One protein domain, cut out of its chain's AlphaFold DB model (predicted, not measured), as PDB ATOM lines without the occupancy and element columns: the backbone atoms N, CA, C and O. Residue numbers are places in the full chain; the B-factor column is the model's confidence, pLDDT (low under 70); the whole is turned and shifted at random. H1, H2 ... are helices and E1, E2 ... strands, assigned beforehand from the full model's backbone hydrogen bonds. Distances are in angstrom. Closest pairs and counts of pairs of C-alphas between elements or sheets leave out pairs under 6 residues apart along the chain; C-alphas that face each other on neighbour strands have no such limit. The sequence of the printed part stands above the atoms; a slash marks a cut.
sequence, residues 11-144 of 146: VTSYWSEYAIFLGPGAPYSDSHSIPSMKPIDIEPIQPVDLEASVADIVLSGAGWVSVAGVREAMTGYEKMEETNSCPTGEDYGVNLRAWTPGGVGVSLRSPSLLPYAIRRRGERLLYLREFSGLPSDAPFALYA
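AT A GLANCE: This is residues 11 to 144 of the 146 residues of an uncharacterized protein of Hymenolepis diminuta (UniProt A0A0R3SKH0). Little regular structure: two small antiparallel sheets, E3 E2 E5 and E1 E4, sit close together, while loops 24 to 33 and 74 to 90 stick out. The 134 printed residues run H1 E1 E2 E3 E4 E5 H2 H3, mixed class, under half in named elements; loose, radius of gyration of the C-alphas 20.4 A, spans 69 by 39 by 30 A.

IN THESE COORDINATES: Find E2, residues 55 to 59, at C-alpha 55 (-16.471, 46.628, -51.814); then E3, 63 to 67, E5, 106 to 109, E1, 37 to 41, and E4, 97 to 101, 13.6 A. H1, 11 to 22, 13.0 A, begins at (-20.308, 50.474, -27.800); H2 is 115 to 120, H3 126 to 129.

HOW THE PARTS SIT: E2 and E3 form a hairpin, N 57 to O 65 2.8 A; E2 and E5 show N 58 to O 107, 2.8 A; E1 and E4, N 40 to O 98, 2.8 A. H2 only grazes E3 E2 E5 with 115 to 118, closest C-alphas Ser 66 and Ile 118, 7.1 A. H1 and H3 are not on it. O i to N i+4 pairs within hydrogen-bond range: H1 6 of 8, H2 0 of 2, but 2 of 3 O i to N i+3; H3 is too short.

THE WHOLE: The farthest C-alphas, Ser 29 and Glu 82, are 70.2 A apart. The printed part has no cut; links H1 to E1, E1 to E2 and E3 to E4 are long. Residues 20 to 32, 72 to 92 and 121 to 144 have pLDDT under 70.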
ATOM      1  N   VAL A  11     -21.745  50.727 -27.568       86.25
ATOM      2  CA  VAL A  11     -20.308  50.474 -27.800       86.25
ATOM      3  C   VAL A  11     -19.441  51.008 -26.658       86.25
ATOM      4  O   VAL A  11     -18.539  50.313 -26.200       86.25
ATOM      5  N   THR A  12     -19.718  52.218 -26.164       86.12
ATOM      6  CA  THR A  12     -18.920  52.840 -25.094       86.12
ATOM      7  C   THR A  12     -19.059  52.098 -23.767       86.12
ATOM      8  O   THR A  12     -18.046  51.832 -23.119       86.12
ATOM      9  N   SER A  13     -20.286  51.737 -23.369       87.38
ATOM     10  CA  SER A  13     -20.517  50.971 -22.140       87.38
ATOM     11  C   SER A  13     -19.890  49.584 -22.245       87.38
ATOM     12  O   SER A  13     -19.119  49.201 -21.367       87.38
ATOM     13  N   TYR A  14     -20.108  48.894 -23.368       86.19
ATOM     14  CA  TYR A  14     -19.531  47.579 -23.638       86.19
ATOM     15  C   TYR A  14     -17.999  47.604 -23.587       86.19
ATOM     16  O   TYR A  14     -17.373  46.789 -22.914       86.19
ATOM     17  N   TRP A  15     -17.372  48.582 -24.242       81.44
ATOM     18  CA  TRP A  15     -15.923  48.745 -24.193       81.44
ATOM     19  C   TRP A  15     -15.434  48.997 -22.766       81.44
ATOM     20  O   TRP A  15     -14.480  48.364 -22.329       81.44
ATOM     21  N   SER A  16     -16.078  49.897 -22.020       81.94
ATOM     22  CA  SER A  16     -15.647  50.226 -20.654       81.94
ATOM     23  C   SER A  16     -15.683  49.028 -19.701       81.94
ATOM     24  O   SER A  16     -14.809  48.904 -18.848       81.94
ATOM     25  N   GLU A  17     -16.657  48.139 -19.880       82.69
ATOM     26  CA  GLU A  17     -16.864  46.967 -19.032       82.69
ATOM     27  C   GLU A  17     -15.947  45.803 -19.431       82.69
ATOM     28  O   GLU A  17     -15.354  45.150 -18.571       82.69
ATOM     29  N   TYR A  18     -15.769  45.576 -20.737       79.31
ATOM     30  CA  TYR A  18     -15.126  44.364 -21.245       79.31
ATOM     31  C   TYR A  18     -13.724  44.571 -21.835       79.31
ATOM     32  O   TYR A  18     -13.022  43.586 -22.048       79.31
ATOM     33  N   ALA A  19     -13.244  45.801 -22.071       72.94
ATOM     34  CA  ALA A  19     -11.961  46.038 -22.757       72.94
ATOM     35  C   ALA A  19     -10.750  45.364 -22.092       72.94
ATOM     36  O   ALA A  19      -9.817  44.977 -22.789       72.94
ATOM     37  N   ILE A  20     -10.766  45.181 -20.769       67.88
ATOM     38  CA  ILE A  20      -9.693  44.480 -20.042       67.88
ATOM     39  C   ILE A  20      -9.653  42.986 -20.407       67.88
ATOM     40  O   ILE A  20      -8.578  42.394 -20.467       67.88
ATOM     41  N   PHE A  21     -10.814  42.387 -20.682       68.69
ATOM     42  CA  PHE A  21     -10.953  40.981 -21.064       68.69
ATOM     43  C   PHE A  21     -10.822  40.764 -22.578       68.69
ATOM     44  O   PHE A  21     -10.384  39.702 -23.009       68.69
ATOM     45  N   LEU A  22     -11.217  41.760 -23.377       66.25
ATOM     46  CA  LEU A  22     -11.244  41.695 -24.844       66.25
ATOM     47  C   LEU A  22      -9.959  42.209 -25.501       66.25
ATOM     48  O   LEU A  22      -9.665  41.866 -26.647       66.25
ATOM     49  N   GLY A  23      -9.215  43.065 -24.799       63.19
ATOM     50  CA  GLY A  23      -7.909  43.551 -25.218       63.19
ATOM     51  C   GLY A  23      -6.816  42.489 -25.051       63.19
ATOM     52  O   GLY A  23      -7.085  41.378 -24.600       63.19
ATOM     53  N   PRO A  24      -5.554  42.813 -25.373       57.19
ATOM     54  CA  PRO A  24      -4.411  41.896 -25.261       57.19
ATOM     55  C   PRO A  24      -4.062  41.422 -23.823       57.19
ATOM     56  O   PRO A  24      -2.974  40.901 -23.601       57.19
ATOM     57  N   GLY A  25      -4.974  41.546 -22.854       52.69
ATOM     58  CA  GLY A  25      -4.765  41.236 -21.441       52.69
ATOM     59  C   GLY A  25      -4.152  42.398 -20.654       52.69
ATOM     60  O   GLY A  25      -3.967  43.491 -21.189       52.69
ATOM     61  N   ALA A  26      -3.897  42.153 -19.360       52.06
ATOM     62  CA  ALA A  26      -3.376  43.092 -18.355       52.06
ATOM     63  C   ALA A  26      -2.276  44.034 -18.894       52.06
ATOM     64  O   ALA A  26      -1.529  43.626 -19.785       52.06
ATOM     65  N   PRO A  27      -2.142  45.269 -18.358       53.81
ATOM     66  CA  PRO A  27      -1.245  46.284 -18.905       53.81
ATOM     67  C   PRO A  27       0.165  45.722 -19.087       53.81
ATOM     68  O   PRO A  27       0.877  45.458 -18.117       53.81
ATOM     69  N   TYR A  28       0.553  45.535 -20.348       51.66
ATOM     70  CA  TYR A  28       1.929  45.250 -20.707       51.66
ATOM     71  C   TYR A  28       2.782  46.421 -20.215       51.66
ATOM     72  O   TYR A  28       2.519  47.577 -20.543       51.66
ATOM     73  N   SER A  29       3.787  46.108 -19.401       53.62
ATOM     74  CA  SER A  29       4.805  47.033 -18.894       53.62
ATOM     75  C   SER A  29       5.771  47.472 -20.010       53.62
ATOM     76  O   SER A  29       6.984  47.430 -19.824       53.62
ATOM     77  N   ASP A  30       5.250  47.875 -21.168       53.28
ATOM     78  CA  ASP A  30       6.036  48.404 -22.277       53.28
ATOM     79  C   ASP A  30       5.657  49.858 -22.551       53.28
ATOM     80  O   ASP A  30       4.491  50.246 -22.623       53.28
ATOM     81  N   SER A  31       6.691  50.671 -22.706       55.09
ATOM     82  CA  SER A  31       6.739  52.129 -22.859       55.09
ATOM     83  C   SER A  31       6.076  52.681 -24.133       55.09
ATOM     84  O   SER A  31       6.289  53.838 -24.497       55.09
ATOM     85  N   HIS A  32       5.246  51.888 -24.808       62.97
ATOM     86  CA  HIS A  32       4.539  52.262 -26.025       62.97
ATOM     87  C   HIS A  32       3.035  52.232 -25.767       62.97
ATOM     88  O   HIS A  32       2.376  51.202 -25.895       62.97
ATOM     89  N   SER A  33       2.483  53.383 -25.381       71.69
ATOM     90  CA  SER A  33       1.039  53.532 -25.236       71.69
ATOM     91  C   SER A  33       0.350  53.300 -26.581       71.69
ATOM     92  O   SER A  33       0.736  53.860 -27.609       71.69
ATOM     93  N   ILE A  34      -0.689  52.462 -26.580       76.25
ATOM     94  CA  ILE A  34      -1.551  52.292 -27.749       76.25
ATOM     95  C   ILE A  34      -2.223  53.649 -28.022       76.25
ATOM     96  O   ILE A  34      -2.812  54.224 -27.099       76.25
ATOM     97  N   PRO A  35      -2.148  54.189 -29.254       85.75
ATOM     98  CA  PRO A  35      -2.816  55.437 -29.592       85.75
ATOM     99  C   PRO A  35      -4.321  55.355 -29.331       85.75
ATOM    100  O   PRO A  35      -4.935  54.302 -29.500       85.75
ATOM    101  N   SER A  36      -4.936  56.484 -28.980       86.00
ATOM    102  CA  SER A  36      -6.385  56.534 -28.792       86.00
ATOM    103  C   SER A  36      -7.130  56.107 -30.060       86.00
ATOM    104  O   SER A  36      -6.716  56.419 -31.179       86.00
ATOM    105  N   MET A  37      -8.242  55.392 -29.885       88.38
ATOM    106  CA  MET A  37      -9.118  55.001 -30.988       88.38
ATOM    107  C   MET A  37      -9.733  56.253 -31.614       88.38
ATOM    108  O   MET A  37     -10.404  57.020 -30.921       88.38
ATOM    109  N   LYS A  38      -9.523  56.467 -32.915       93.12
ATOM    110  CA  LYS A  38     -10.113  57.596 -33.648       93.12
ATOM    111  C   LYS A  38     -11.060  57.101 -34.739       93.12
ATOM    112  O   LYS A  38     -10.737  56.108 -35.394       93.12
ATOM    113  N   PRO A  39     -12.210  57.773 -34.925       95.19
ATOM    114  CA  PRO A  39     -13.144  57.441 -35.987       95.19
ATOM    115  C   PRO A  39     -12.587  57.834 -37.356       95.19
ATOM    116  O   PRO A  39     -11.916  58.857 -37.494       95.19
ATOM    117  N   ILE A  40     -12.944  57.048 -38.362       96.69
ATOM    118  CA  ILE A  40     -12.745  57.320 -39.780       96.69
ATOM    119  C   ILE A  40     -14.070  57.019 -40.469       96.69
ATOM    120  O   ILE A  40     -14.569  55.891 -40.398       96.69
ATOM    121  N   ASP A  41     -14.636  58.033 -41.110       96.12
ATOM    122  CA  ASP A  41     -15.785  57.863 -41.991       96.12
ATOM    123  C   ASP A  41     -15.322  57.236 -43.303       96.12
ATOM    124  O   ASP A  41     -14.346  57.681 -43.911       96.12
ATOM    125  N   ILE A  42     -15.995  56.163 -43.706       95.69
ATOM    126  CA  ILE A  42     -15.729  55.463 -44.959       95.69
ATOM    127  C   ILE A  42     -16.655  56.056 -46.018       95.69
ATOM    128  O   ILE A  42     -17.814  56.353 -45.728       95.69
ATOM    129  N   GLU A  43     -16.142  56.231 -47.238       93.06
ATOM    130  CA  GLU A  43     -16.944  56.725 -48.359       93.06
ATOM    131  C   GLU A  43     -18.215  55.868 -48.545       93.06
ATOM    132  O   GLU A  43     -18.127  54.638 -48.441       93.06
ATOM    133  N   PRO A  44     -19.384  56.486 -48.814       93.19
ATOM    134  CA  PRO A  44     -20.638  55.761 -48.987       93.19
ATOM    135  C   PRO A  44     -20.533  54.671 -50.055       93.19
ATOM    136  O   PRO A  44     -20.122  54.918 -51.191       93.19
ATOM    137  N   ILE A  45     -20.936  53.452 -49.699       93.50
ATOM    138  CA  ILE A  45     -20.857  52.297 -50.596       93.50
ATOM    139  C   ILE A  45     -22.221  52.077 -51.237       93.50
ATOM    140  O   ILE A  45     -23.200  51.806 -50.544       93.50
ATOM    141  N   GLN A  46     -22.280  52.143 -52.563       92.00
ATOM    142  CA  GLN A  46     -23.517  51.927 -53.309       92.00
ATOM    143  C   GLN A  46     -23.865  50.425 -53.355       92.00
ATOM    144  O   GLN A  46     -23.081  49.638 -53.899       92.00
ATOM    145  N   PRO A  47     -25.003  49.998 -52.777       88.81
ATOM    146  CA  PRO A  47     -25.425  48.604 -52.793       88.81
ATOM    147  C   PRO A  47     -25.919  48.183 -54.186       88.81
ATOM    148  O   PRO A  47     -26.435  48.994 -54.956       88.81
ATOM    149  N   VAL A  48     -25.784  46.893 -54.494       87.94
ATOM    150  CA  VAL A  48     -26.265  46.288 -55.746       87.94
ATOM    151  C   VAL A  48     -27.212  45.146 -55.397       87.94
ATOM    152  O   VAL A  48     -28.426  45.289 -55.529       87.94
ATOM    153  N   ASP A  49     -26.665  44.047 -54.881       84.62
ATOM    154  CA  ASP A  49     -27.404  42.877 -54.423       84.62
ATOM    155  C   ASP A  49     -26.677  42.179 -53.251       84.62
ATOM    156  O   ASP A  49     -25.673  42.663 -52.716       84.62
ATOM    157  N   LEU A  50     -27.215  41.034 -52.821       87.00
ATOM    158  CA  LEU A  50     -26.595  40.151 -51.823       87.00
ATOM    159  C   LEU A  50     -25.816  38.993 -52.461       87.00
ATOM    160  O   LEU A  50     -25.308  38.122 -51.755       87.00
ATOM    161  N   GLU A  51     -25.721  38.972 -53.789       87.94
ATOM    162  CA  GLU A  51     -25.109  37.903 -54.563       87.94
ATOM    163  C   GLU A  51     -23.595  38.088 -54.690       87.94
ATOM    164  O   GLU A  51     -22.867  37.089 -54.759       87.94
ATOM    165  N   ALA A  52     -23.110  39.331 -54.695       90.50
ATOM    166  CA  ALA A  52     -21.690  39.665 -54.709       90.50
ATOM    167  C   ALA A  52     -21.372  40.873 -53.816       90.50
ATOM    168  O   ALA A  52     -22.144  41.823 -53.719       90.50
ATOM    169  N   SER A  53     -20.198  40.873 -53.181       93.81
ATOM    170  CA  SER A  53     -19.710  42.069 -52.498       93.81
ATOM    171  C   SER A  53     -19.281  43.139 -53.494       93.81
ATOM    172  O   SER A  53     -18.534  42.880 -54.438       93.81
ATOM    173  N   VAL A  54     -19.706  44.369 -53.232       94.69
ATOM    174  CA  VAL A  54     -19.399  45.550 -54.046       94.69
ATOM    175  C   VAL A  54     -18.073  46.189 -53.633       94.69
ATOM    176  O   VAL A  54     -17.348  46.708 -54.475       94.69
ATOM    177  N   ALA A  55     -17.705  46.073 -52.357       96.31
ATOM    178  CA  ALA A  55     -16.471  46.628 -51.814       96.31
ATOM    179  C   ALA A  55     -15.936  45.790 -50.644       96.31
ATOM    180  O   ALA A  55     -16.659  44.986 -50.055       96.31
ATOM    181  N   ASP A  56     -14.670  46.004 -50.294       96.88
ATOM    182  CA  ASP A  56     -14.065  45.529 -49.054       96.88
ATOM    183  C   ASP A  56     -13.582  46.716 -48.216       96.88
ATOM    184  O   ASP A  56     -12.901  47.608 -48.723       96.88
ATOM    185  N   ILE A  57     -13.863  46.689 -46.915       97.00
ATOM    186  CA  ILE A  57     -13.204  47.555 -45.936       97.00
ATOM    187  C   ILE A  57     -11.970  46.824 -45.437       97.00
ATOM    188  O   ILE A  57     -12.080  45.793 -44.776       97.00
ATOM    189  N   VAL A  58     -10.794  47.346 -45.752       96.88
ATOM    190  CA  VAL A  58      -9.517  46.775 -45.332       96.88
ATOM    191  C   VAL A  58      -9.134  47.358 -43.976       96.88
ATOM    192  O   VAL A  58      -9.098  48.573 -43.810       96.88
ATOM    193  N   LEU A  59      -8.832  46.478 -43.021       95.50
ATOM    194  CA  LEU A  59      -8.301  46.796 -41.699       95.50
ATOM    195  C   LEU A  59      -6.872  46.244 -41.619       95.50
ATOM    196  O   LEU A  59      -6.663  45.045 -41.409       95.50
ATOM    197  N   SER A  60      -5.876  47.103 -41.828       93.81
ATOM    198  CA  SER A  60      -4.460  46.729 -41.882       93.81
ATOM    199  C   SER A  60      -4.041  45.915 -40.656       93.81
ATOM    200  O   SER A  60      -4.183  46.356 -39.520       93.81
ATOM    201  N   GLY A  61      -3.523  44.708 -40.894       89.69
ATOM    202  CA  GLY A  61      -3.088  43.778 -39.844       89.69
ATOM    203  C   GLY A  61      -4.201  42.939 -39.202       89.69
ATOM    204  O   GLY A  61      -3.884  41.943 -38.558       89.69
ATOM    205  N   ALA A  62      -5.480  43.275 -39.409       90.69
ATOM    206  CA  ALA A  62      -6.623  42.539 -38.855       90.69
ATOM    207  C   ALA A  62      -7.423  41.756 -39.913       90.69
ATOM    208  O   ALA A  62      -8.046  40.747 -39.583       90.69
ATOM    209  N   GLY A  63      -7.401  42.190 -41.177       94.06
ATOM    210  CA  GLY A  63      -8.094  41.532 -42.286       94.06
ATOM    211  C   GLY A  63      -8.937  42.506 -43.104       94.06
ATOM    212  O   GLY A  63      -8.568  43.664 -43.285       94.06
ATOM    213  N   TRP A  64     -10.067  42.038 -43.631       95.19
ATOM    214  CA  TRP A  64     -11.024  42.888 -44.338       95.19
ATOM    215  C   TRP A  64     -12.464  42.425 -44.111       95.19
ATOM    216  O   TRP A  64     -12.717  41.268 -43.769       95.19
ATOM    217  N   VAL A  65     -13.408  43.338 -44.326       94.44
ATOM    218  CA  VAL A  65     -14.850  43.095 -44.266       94.44
ATOM    219  C   VAL A  65     -15.437  43.322 -45.652       94.44
ATOM    220  O   VAL A  65     -15.409  44.440 -46.156       94.44
ATOM    221  N   SER A  66     -15.975  42.271 -46.267       94.94
ATOM    222  CA  SER A  66     -16.681  42.383 -47.546       94.94
ATOM    223  C   SER A  66     -18.092  42.935 -47.344       94.94
ATOM    224  O   SER A  66     -18.844  42.430 -46.504       94.94
ATOM    225  N   VAL A  67     -18.444  43.950 -48.132       93.50
ATOM    226  CA  VAL A  67     -19.710  44.689 -48.066       93.50
ATOM    227  C   VAL A  67     -20.574  44.325 -49.269       93.50
ATOM    228  O   VAL A  67     -20.133  44.419 -50.412       93.50
ATOM    229  N   ALA A  68     -21.805  43.906 -48.998       91.88
ATOM    230  CA  ALA A  68     -22.861  43.644 -49.969       91.88
ATOM    231  C   ALA A  68     -24.171  44.204 -49.404       91.88
ATOM    232  O   ALA A  68     -24.308  44.332 -48.184       91.88
ATOM    233  N   GLY A  69     -25.124  44.534 -50.264       87.62
ATOM    234  CA  GLY A  69     -26.378  45.143 -49.845       87.62
ATOM    235  C   GLY A  69     -27.350  45.236 -51.006       87.62
ATOM    236  O   GLY A  69     -26.931  45.327 -52.157       87.62
ATOM    237  N   VAL A  70     -28.643  45.223 -50.697       83.44
ATOM    238  CA  VAL A  70     -29.701  45.412 -51.692       83.44
ATOM    239  C   VAL A  70     -29.956  46.898 -51.852       83.44
ATOM    240  O   VAL A  70     -30.106  47.613 -50.861       83.44
ATOM    241  N   ARG A  71     -30.042  47.359 -53.096       76.38
ATOM    242  CA  ARG A  71     -30.627  48.666 -53.369       76.38
ATOM    243  C   ARG A  71     -32.141  48.537 -53.210       76.38
ATOM    244  O   ARG A  71     -32.780  47.919 -54.059       76.38
ATOM    245  N   GLU A  72     -32.720  49.064 -52.133       64.62
ATOM    246  CA  GLU A  72     -34.179  49.170 -52.048       64.62
ATOM    247  C   GLU A  72     -34.655  50.094 -53.174       64.62
ATOM    248  O   GLU A  72     -34.444  51.305 -53.162       64.62
ATOM    249  N   ALA A  73     -35.249  49.507 -54.210       54.88
ATOM    250  CA  ALA A  73     -35.919  50.263 -55.248       54.88
ATOM    251  C   ALA A  73     -37.256  50.741 -54.692       54.88
ATOM    252  O   ALA A  73     -38.234  50.040 -54.891       54.88
ATOM    253  N   MET A  74     -37.275  51.875 -53.978       49.06
ATOM    254  CA  MET A  74     -38.461  52.693 -53.675       49.06
ATOM    255  C   MET A  74     -39.776  51.885 -53.644       49.06
ATOM    256  O   MET A  74     -40.706  52.159 -54.397       49.06
ATOM    257  N   THR A  75     -39.853  50.820 -52.836       42.16
ATOM    258  CA  THR A  75     -41.071  50.008 -52.730       42.16
ATOM    259  C   THR A  75     -41.947  50.628 -51.661       42.16
ATOM    260  O   THR A  75     -42.118  50.090 -50.571       42.16
ATOM    261  N   GLY A  76     -42.483  51.797 -51.989       38.38
ATOM    262  CA  GLY A  76     -43.646  52.376 -51.347       38.38
ATOM    263  C   GLY A  76     -44.713  52.526 -52.418       38.38
ATOM    264  O   GLY A  76     -44.443  53.030 -53.501       38.38
ATOM    265  N   TYR A  77     -45.917  52.054 -52.135       42.22
ATOM    266  CA  TYR A  77     -47.110  52.373 -52.901       42.22
ATOM    267  C   TYR A  77     -47.336  53.895 -52.898       42.22
ATOM    268  O   TYR A  77     -48.136  54.394 -52.115       42.22
ATOM    269  N   GLU A  78     -46.664  54.642 -53.766       41.66
ATOM    270  CA  GLU A  78     -47.070  55.997 -54.111       41.66
ATOM    271  C   GLU A  78     -47.698  55.966 -55.495       41.66
ATOM    272  O   GLU A  78     -47.097  55.666 -56.526       41.66
ATOM    273  N   LYS A  79     -49.010  56.162 -55.440       37.41
ATOM    274  CA  LYS A  79     -49.933  56.386 -56.536       37.41
ATOM    275  C   LYS A  79     -49.266  57.257 -57.604       37.41
ATOM    276  O   LYS A  79     -48.767  58.336 -57.309       37.41
ATOM    277  N   MET A  80     -49.311  56.766 -58.834       45.25
ATOM    278  CA  MET A  80     -48.982  57.486 -60.058       45.25
ATOM    279  C   MET A  80     -49.685  58.857 -60.051       45.25
ATOM    280  O   MET A  80     -50.879  58.941 -60.326       45.25
ATOM    281  N   GLU A  81     -48.964  59.922 -59.716       38.97
ATOM    282  CA  GLU A  81     -49.291  61.268 -60.176       38.97
ATOM    283  C   GLU A  81     -48.089  61.783 -60.958       38.97
ATOM    284  O   GLU A  81     -46.999  61.992 -60.427       38.97
ATOM    285  N   GLU A  82     -48.303  61.921 -62.267       46.66
ATOM    286  CA  GLU A  82     -47.402  62.580 -63.201       46.66
ATOM    287  C   GLU A  82     -47.132  64.009 -62.724       46.66
ATOM    288  O   GLU A  82     -47.843  64.957 -63.050       46.66
ATOM    289  N   THR A  83     -46.060  64.181 -61.966       41.09
ATOM    290  CA  THR A  83     -45.393  65.467 -61.836       41.09
ATOM    291  C   THR A  83     -43.936  65.246 -62.192       41.09
ATOM    292  O   THR A  83     -43.235  64.451 -61.573       41.09
ATOM    293  N   ASN A  84     -43.501  65.914 -63.264       47.62
ATOM    294  CA  ASN A  84     -42.130  65.935 -63.776       47.62
ATOM    295  C   ASN A  84     -41.167  66.572 -62.762       47.62
ATOM    296  O   ASN A  84     -40.609  67.642 -62.998       47.62
ATOM    297  N   SER A  85     -40.965  65.917 -61.627       43.75
ATOM    298  CA  SER A  85     -39.882  66.211 -60.709       43.75
ATOM    299  C   SER A  85     -38.972  64.993 -60.692       43.75
ATOM    300  O   SER A  85     -39.316  63.926 -60.196       43.75
ATOM    301  N   CYS A  86     -37.825  65.139 -61.350       40.91
ATOM    302  CA  CYS A  86     -36.695  64.241 -61.177       40.91
ATOM    303  C   CYS A  86     -36.425  64.168 -59.665       40.91
ATOM    304  O   CYS A  86     -36.147  65.226 -59.090       40.91
ATOM    305  N   PRO A  87     -36.552  63.007 -58.995       45.28
ATOM    306  CA  PRO A  87     -36.217  62.932 -57.587       45.28
ATOM    307  C   PRO A  87     -34.709  63.161 -57.500       45.28
ATOM    308  O   PRO A  87     -33.911  62.326 -57.923       45.28
ATOM    309  N   THR A  88     -34.317  64.349 -57.043       42.69
ATOM    310  CA  THR A  88     -32.943  64.667 -56.655       42.69
ATOM    311  C   THR A  88     -32.492  63.590 -55.681       42.69
ATOM    312  O   THR A  88     -33.036  63.492 -54.585       42.69
ATOM    313  N   GLY A  89     -31.582  62.735 -56.153       45.81
ATOM    314  CA  GLY A  89     -31.212  61.485 -55.510       45.81
ATOM    315  C   GLY A  89     -30.700  61.706 -54.098       45.81
ATOM    316  O   GLY A  89     -29.618  62.253 -53.903       45.81
ATOM    317  N   GLU A  90     -31.473  61.255 -53.116       50.88
ATOM    318  CA  GLU A  90     -30.917  60.954 -51.808       50.88
ATOM    319  C   GLU A  90     -29.942  59.787 -52.005       50.88
ATOM    320  O   GLU A  90     -30.300  58.760 -52.587       50.88
ATOM    321  N   ASP A  91     -28.681  59.976 -51.614       58.97
ATOM    322  CA  ASP A  91     -27.625  58.973 -51.741       58.97
ATOM    323  C   ASP A  91     -27.975  57.740 -50.886       58.97
ATOM    324  O   ASP A  91     -27.661  57.662 -49.696       58.97
ATOM    325  N   TYR A  92     -28.643  56.757 -51.493       68.12
ATOM    326  CA  TYR A  92     -28.896  55.436 -50.915       68.12
ATOM    327  C   TYR A  92     -27.577  54.652 -50.840       68.12
ATOM    328  O   TYR A  92     -27.274  53.825 -51.696       68.12
ATOM    329  N   GLY A  93     -26.770  54.934 -49.819       82.81
ATOM    330  CA  GLY A  93     -25.467  54.311 -49.597       82.81
ATOM    331  C   GLY A  93     -25.365  53.604 -48.248       82.81
ATOM    332  O   GLY A  93     -25.925  54.034 -47.240       82.81
ATOM    333  N   VAL A  94     -24.595  52.518 -48.210       89.94
ATOM    334  CA  VAL A  94     -24.157  51.897 -46.959       89.94
ATOM    335  C   VAL A  94     -23.083  52.794 -46.343       89.94
ATOM    336  O   VAL A  94     -21.955  52.856 -46.835       89.94
ATOM    337  N   ASN A  95     -23.449  53.487 -45.265       92.56
ATOM    338  CA  ASN A  95     -22.563  54.383 -44.525       92.56
ATOM    339  C   ASN A  95     -21.925  53.642 -43.354       92.56
ATOM    340  O   ASN A  95     -22.620  53.108 -42.487       92.56
ATOM    341  N   LEU A  96     -20.595  53.610 -43.327       93.81
ATOM    342  CA  LEU A  96     -19.832  52.885 -42.318       93.81
ATOM    343  C   LEU A  96     -18.770  53.797 -41.716       93.81
ATOM    344  O   LEU A  96     -18.152  54.612 -42.395       93.81
ATOM    345  N   ARG A  97     -18.546  53.622 -40.417       95.38
ATOM    346  CA  ARG A  97     -17.491  54.295 -39.666       95.38
ATOM    347  C   ARG A  97     -16.648  53.236 -38.984       95.38
ATOM    348  O   ARG A  97     -17.185  52.317 -38.366       95.38
ATOM    349  N   ALA A  98     -15.336  53.359 -39.106       94.94
ATOM    350  CA  ALA A  98     -14.382  52.493 -38.430       94.94
ATOM    351  C   ALA A  98     -13.659  53.274 -37.334       94.94
ATOM    352  O   ALA A  98     -13.389  54.461 -37.484       94.94
ATOM    353  N   TRP A  99     -13.316  52.602 -36.240       93.44
ATOM    354  CA  TRP A  99     -12.457  53.154 -35.199       93.44
ATOM    355  C   TRP A  99     -11.197  52.307 -35.131       93.44
ATOM    356  O   TRP A  99     -11.282  51.092 -34.958       93.44
ATOM    357  N   THR A 100     -10.033  52.939 -35.255       92.56
ATOM    358  CA  THR A 100      -8.726  52.273 -35.147       92.56
ATOM    359  C   THR A 100      -7.767  53.103 -34.295       92.56
ATOM    360  O   THR A 100      -7.975  54.317 -34.153       92.56
ATOM    361  N   PRO A 101      -6.714  52.502 -33.707       90.31
ATOM    362  CA  PRO A 101      -5.709  53.255 -32.965       90.31
ATOM    363  C   PRO A 101      -5.105  54.346 -33.849       90.31
ATOM    364  O   PRO A 101      -4.579  54.072 -34.923       90.31
ATOM    365  N   GLY A 102      -5.234  55.602 -33.428       92.19
ATOM    366  CA  GLY A 102      -4.750  56.764 -34.170       92.19
ATOM    367  C   GLY A 102      -5.541  57.105 -35.436       92.19
ATOM    368  O   GLY A 102      -5.222  58.113 -36.060       92.19
ATOM    369  N   GLY A 103      -6.573  56.333 -35.793       93.25
ATOM    370  CA  GLY A 103      -7.342  56.537 -37.022       93.25
ATOM    371  C   GLY A 103      -6.536  56.200 -38.276       93.25
ATOM    372  O   GLY A 103      -6.644  56.893 -39.283       93.25
ATOM    373  N   VAL A 104      -5.699  55.162 -38.215       94.06
ATOM    374  CA  VAL A 104      -4.892  54.694 -39.351       94.06
ATOM    375  C   VAL A 104      -5.233  53.254 -39.732       94.06
ATOM    376  O   VAL A 104      -5.893  52.535 -38.981       94.06
ATOM    377  N   GLY A 105      -4.766  52.825 -40.906       94.81
ATOM    378  CA  GLY A 105      -4.875  51.431 -41.342       94.81
ATOM    379  C   GLY A 105      -6.278  51.002 -41.772       94.81
ATOM    380  O   GLY A 105      -6.568  49.812 -41.741       94.81
ATOM    381  N   VAL A 106      -7.135  51.943 -42.171       97.00
ATOM    382  CA  VAL A 106      -8.428  51.655 -42.803       97.00
ATOM    383  C   VAL A 106      -8.381  52.135 -44.245       97.00
ATOM    384  O   VAL A 106      -7.932  53.250 -44.505       97.00
ATOM    385  N   SER A 107      -8.844  51.315 -45.182       96.75
ATOM    386  CA  SER A 107      -9.059  51.749 -46.562       96.75
ATOM    387  C   SER A 107     -10.272  51.072 -47.183       96.75
ATOM    388  O   SER A 107     -10.623  49.941 -46.842       96.75
ATOM    389  N   LEU A 108     -10.920  51.781 -48.105       96.81
ATOM    390  CA  LEU A 108     -11.967  51.225 -48.948       96.81
ATOM    391  C   LEU A 108     -11.330  50.646 -50.212       96.81
ATOM    392  O   LEU A 108     -10.542  51.307 -50.885       96.81
ATOM    393  N   ARG A 109     -11.689  49.411 -50.549       95.94
ATOM    394  CA  ARG A 109     -11.324  48.771 -51.811       95.94
ATOM    395  C   ARG A 109     -12.591  48.492 -52.607       95.94
ATOM    396  O   ARG A 109     -13.393  47.652 -52.210       95.94
ATOM    397  N   SER A 110     -12.745  49.186 -53.729       93.88
ATOM    398  CA  SER A 110     -13.849  49.018 -54.673       93.88
ATOM    399  C   SER A 110     -13.277  48.909 -56.098       93.88
ATOM    400  O   SER A 110     -12.514  49.796 -56.490       93.88
ATOM    401  N   PRO A 111     -13.567  47.838 -56.865       93.00
ATOM    402  CA  PRO A 111     -14.431  46.709 -56.510       93.00
ATOM    403  C   PRO A 111     -13.787  45.767 -55.476       93.00
ATOM    404  O   PRO A 111     -12.576  45.802 -55.243       93.00
ATOM    405  N   SER A 112     -14.600  44.911 -54.850       94.12
ATOM    406  CA  SER A 112     -14.105  43.899 -53.904       94.12
ATOM    407  C   SER A 112     -13.147  42.891 -54.568       94.12
ATOM    408  O   SER A 112     -13.277  42.560 -55.747       94.12
ATOM    409  N   LEU A 113     -12.171  42.383 -53.806       94.50
ATOM    410  CA  LEU A 113     -11.148  41.460 -54.325       94.50
ATOM    411  C   LEU A 113     -11.696  40.045 -54.540       94.50
ATOM    412  O   LEU A 113     -11.293  39.357 -55.474       94.50
ATOM    413  N   LEU A 114     -12.597  39.603 -53.659       94.06
ATOM    414  CA  LEU A 114     -13.238  38.289 -53.724       94.06
ATOM    415  C   LEU A 114     -14.765  38.448 -53.654       94.06
ATOM    416  O   LEU A 114     -15.353  38.126 -52.618       94.06
ATOM    417  N   PRO A 115     -15.422  38.887 -54.746       91.94
ATOM    418  CA  PRO A 115     -16.842  39.250 -54.745       91.94
ATOM    419  C   PRO A 115     -17.778  38.172 -54.192       91.94
ATOM    420  O   PRO A 115     -18.752  38.456 -53.503       91.94
ATOM    421  N   TYR A 116     -17.454  36.904 -54.435       93.56
ATOM    422  CA  TYR A 116     -18.288  35.773 -54.030       93.56
ATOM    423  C   TYR A 116     -17.853  35.128 -52.708       93.56
ATOM    424  O   TYR A 116     -18.400  34.094 -52.322       93.56
ATOM    425  N   ALA A 117     -16.894  35.716 -51.980       88.50
ATOM    426  CA  ALA A 117     -16.490  35.218 -50.662       88.50
ATOM    427  C   ALA A 117     -17.663  35.205 -49.672       88.50
ATOM    428  O   ALA A 117     -17.740  34.321 -48.818       88.50
ATOM    429  N   ILE A 118     -18.625  36.121 -49.835       84.50
ATOM    430  CA  ILE A 118     -19.841  36.182 -49.018       84.50
ATOM    431  C   ILE A 118     -20.705  34.914 -49.112       84.50
ATOM    432  O   ILE A 118     -21.398  34.603 -48.148       84.50
ATOM    433  N   ARG A 119     -20.610  34.150 -50.211       84.50
ATOM    434  CA  ARG A 119     -21.343  32.887 -50.424       84.50
ATOM    435  C   ARG A 119     -20.693  31.684 -49.752       84.50
ATOM    436  O   ARG A 119     -21.299  30.628 -49.659       84.50
ATOM    437  N   ARG A 120     -19.443  31.821 -49.302       79.00
ATOM    438  CA  ARG A 120     -18.708  30.744 -48.620       79.00
ATOM    439  C   ARG A 120     -19.014  30.676 -47.124       79.00
ATOM    440  O   ARG A 120     -18.376  29.907 -46.410       79.00
ATOM    441  N   ARG A 121     -19.950  31.495 -46.636       67.25
ATOM    442  CA  ARG A 121     -20.400  31.442 -45.246       67.25
ATOM    443  C   ARG A 121     -21.231  30.168 -45.066       67.25
ATOM    444  O   ARG A 121     -22.188  29.958 -45.802       67.25
ATOM    445  N   GLY A 122     -20.847  29.324 -44.108       67.19
ATOM    446  CA  GLY A 122     -21.732  28.266 -43.615       67.19
ATOM    447  C   GLY A 122     -22.965  28.861 -42.929       67.19
ATOM    448  O   GLY A 122     -23.082  30.085 -42.807       67.19
ATOM    449  N   GLU A 123     -23.875  28.007 -42.461       61.56
ATOM    450  CA  GLU A 123     -25.035  28.464 -41.693       61.56
ATOM    451  C   GLU A 123     -24.588  29.349 -40.528       61.56
ATOM    452  O   GLU A 123     -23.693  29.011 -39.746       61.56
ATOM    453  N   ARG A 124     -25.176  30.544 -40.449       59.47
ATOM    454  CA  ARG A 124     -24.832  31.500 -39.405       59.47
ATOM    455  C   ARG A 124     -25.401  30.968 -38.097       59.47
ATOM    456  O   ARG A 124     -26.614  30.936 -37.930       59.47
ATOM    457  N   LEU A 125     -24.527  30.578 -37.173       55.31
ATOM    458  CA  LEU A 125     -24.920  30.180 -35.822       55.31
ATOM    459  C   LEU A 125     -25.512  31.401 -35.101       55.31
ATOM    460  O   LEU A 125     -24.779  32.219 -34.544       55.31
ATOM    461  N   LEU A 126     -26.837  31.554 -35.158       51.50
ATOM    462  CA  LEU A 126     -27.559  32.679 -34.549       51.50
ATOM    463  C   LEU A 126     -27.357  32.729 -33.024       51.50
ATOM    464  O   LEU A 126     -27.320  33.819 -32.456       51.50
ATOM    465  N   TYR A 127     -27.088  31.579 -32.397       48.34
ATOM    466  CA  TYR A 127     -26.779  31.437 -30.969       48.34
ATOM    467  C   TYR A 127     -25.434  32.054 -30.542       48.34
ATOM    468  O   TYR A 127     -25.206  32.260 -29.357       48.34
ATOM    469  N   LEU A 128     -24.532  32.439 -31.460       46.03
ATOM    470  CA  LEU A 128     -23.292  33.139 -31.070       46.03
ATOM    471  C   LEU A 128     -23.526  34.566 -30.537       46.03
ATOM    472  O   LEU A 128     -22.603  35.158 -29.980       46.03
ATOM    473  N   ARG A 129     -24.752  35.102 -30.637       44.66
ATOM    474  CA  ARG A 129     -25.167  36.313 -29.905       44.66
ATOM    475  C   ARG A 129     -25.115  36.121 -28.381       44.66
ATOM    476  O   ARG A 129     -24.889  37.089 -27.663       44.66
ATOM    477  N   GLU A 130     -25.285  34.888 -27.906       42.19
ATOM    478  CA  GLU A 130     -25.352  34.517 -26.484       42.19
ATOM    479  C   GLU A 130     -23.966  34.294 -25.856       42.19
ATOM    480  O   GLU A 130     -23.817  34.310 -24.639       42.19
ATOM    481  N   PHE A 131     -22.910  34.163 -26.667       44.09
ATOM    482  CA  PHE A 131     -21.539  33.947 -26.186       44.09
ATOM    483  C   PHE A 131     -20.783  35.253 -25.888       44.09
ATOM    484  O   PHE A 131     -19.554  35.276 -25.848       44.09
ATOM    485  N   SER A 132     -21.506  36.345 -25.628       47.75
ATOM    486  CA  SER A 132     -20.944  37.611 -25.132       47.75
ATOM    487  C   SER A 132     -20.412  37.526 -23.692       47.75
ATOM    488  O   SER A 132     -19.895  38.518 -23.188       47.75
ATOM    489  N   GLY A 133     -20.483  36.350 -23.050       44.66
ATOM    490  CA  GLY A 133     -19.985  36.114 -21.691       44.66
ATOM    491  C   GLY A 133     -20.965  36.530 -20.593       44.66
ATOM    492  O   GLY A 133     -20.560  36.671 -19.442       44.66
ATOM    493  N   LEU A 134     -22.237  36.733 -20.937       44.97
ATOM    494  CA  LEU A 134     -23.268  37.192 -20.013       44.97
ATOM    495  C   LEU A 134     -24.086  36.013 -19.450       44.97
ATOM    496  O   LEU A 134     -24.302  35.026 -20.153       44.97
ATOM    497  N   PRO A 135     -24.529  36.088 -18.180       48.38
ATOM    498  CA  PRO A 135     -25.391  35.073 -17.582       48.38
ATOM    499  C   PRO A 135     -26.737  34.984 -18.318       48.38
ATOM    500  O   PRO A 135     -27.215  35.977 -18.868       48.38
ATOM    501  N   SER A 136     -27.365  33.802 -18.283       53.50
ATOM    502  CA  SER A 136     -28.655  33.482 -18.931       53.50
ATOM    503  C   SER A 136     -29.791  34.457 -18.614       53.50
ATOM    504  O   SER A 136     -30.764  34.537 -19.356       53.50
ATOM    505  N   ASP A 137     -29.656  35.201 -17.522       55.09
ATOM    506  CA  ASP A 137     -30.688  36.075 -16.973       55.09
ATOM    507  C   ASP A 137     -30.540  37.526 -17.460       55.09
ATOM    508  O   ASP A 137     -31.203  38.438 -16.961       55.09
ATOM    509  N   ALA A 138     -29.647  37.773 -18.423       53.38
ATOM    510  CA  ALA A 138     -29.474  39.096 -18.987       53.38
ATOM    511  C   ALA A 138     -30.755  39.540 -19.731       53.38
ATOM    512  O   ALA A 138     -31.323  38.773 -20.512       53.38
ATOM    513  N   PRO A 139     -31.212  40.793 -19.555       52.22
ATOM    514  CA  PRO A 139     -32.530  41.257 -20.007       52.22
ATOM    515  C   PRO A 139     -32.765  41.200 -21.530       52.22
ATOM    516  O   PRO A 139     -33.901  41.338 -21.976       52.22
ATOM    517  N   PHE A 140     -31.724  40.972 -22.337       47.84
ATOM    518  CA  PHE A 140     -31.824  40.796 -23.790       47.84
ATOM    519  C   PHE A 140     -31.937  39.323 -24.237       47.84
ATOM    520  O   PHE A 140     -32.317  39.081 -25.380       47.84
ATOM    521  N   ALA A 141     -31.658  38.345 -23.363       46.88
ATOM    522  CA  ALA A 141     -31.808  36.911 -23.652       46.88
ATOM    523  C   ALA A 141     -33.285  36.488 -23.786       46.88
ATOM    524  O   ALA A 141     -33.600  35.487 -24.421       46.88
ATOM    525  N   LEU A 142     -34.208  37.304 -23.263       45.56
ATOM    526  CA  LEU A 142     -35.659  37.098 -23.345       45.56
ATOM    527  C   LEU A 142     -36.232  37.200 -24.769       45.56
ATOM    528  O   LEU A 142     -37.394  36.857 -24.978       45.56
ATOM    529  N   TYR A 143     -35.447  37.680 -25.737       46.41
ATOM    530  CA  TYR A 143     -35.883  37.886 -27.121       46.41
ATOM    531  C   TYR A 143     -35.255  36.897 -28.115       46.41
ATOM    532  O   TYR A 143     -35.359  37.100 -29.328       46.41
ATOM    533  N   ALA A 144     -34.599  35.838 -27.634       36.69
ATOM    534  CA  ALA A 144     -34.159  34.748 -28.496       36.69
ATOM    535  C   ALA A 144     -35.377  33.904 -28.935       36.69
ATOM    536  O   ALA A 144     -36.218  33.572 -28.097       36.69
TER     537      ALA A 144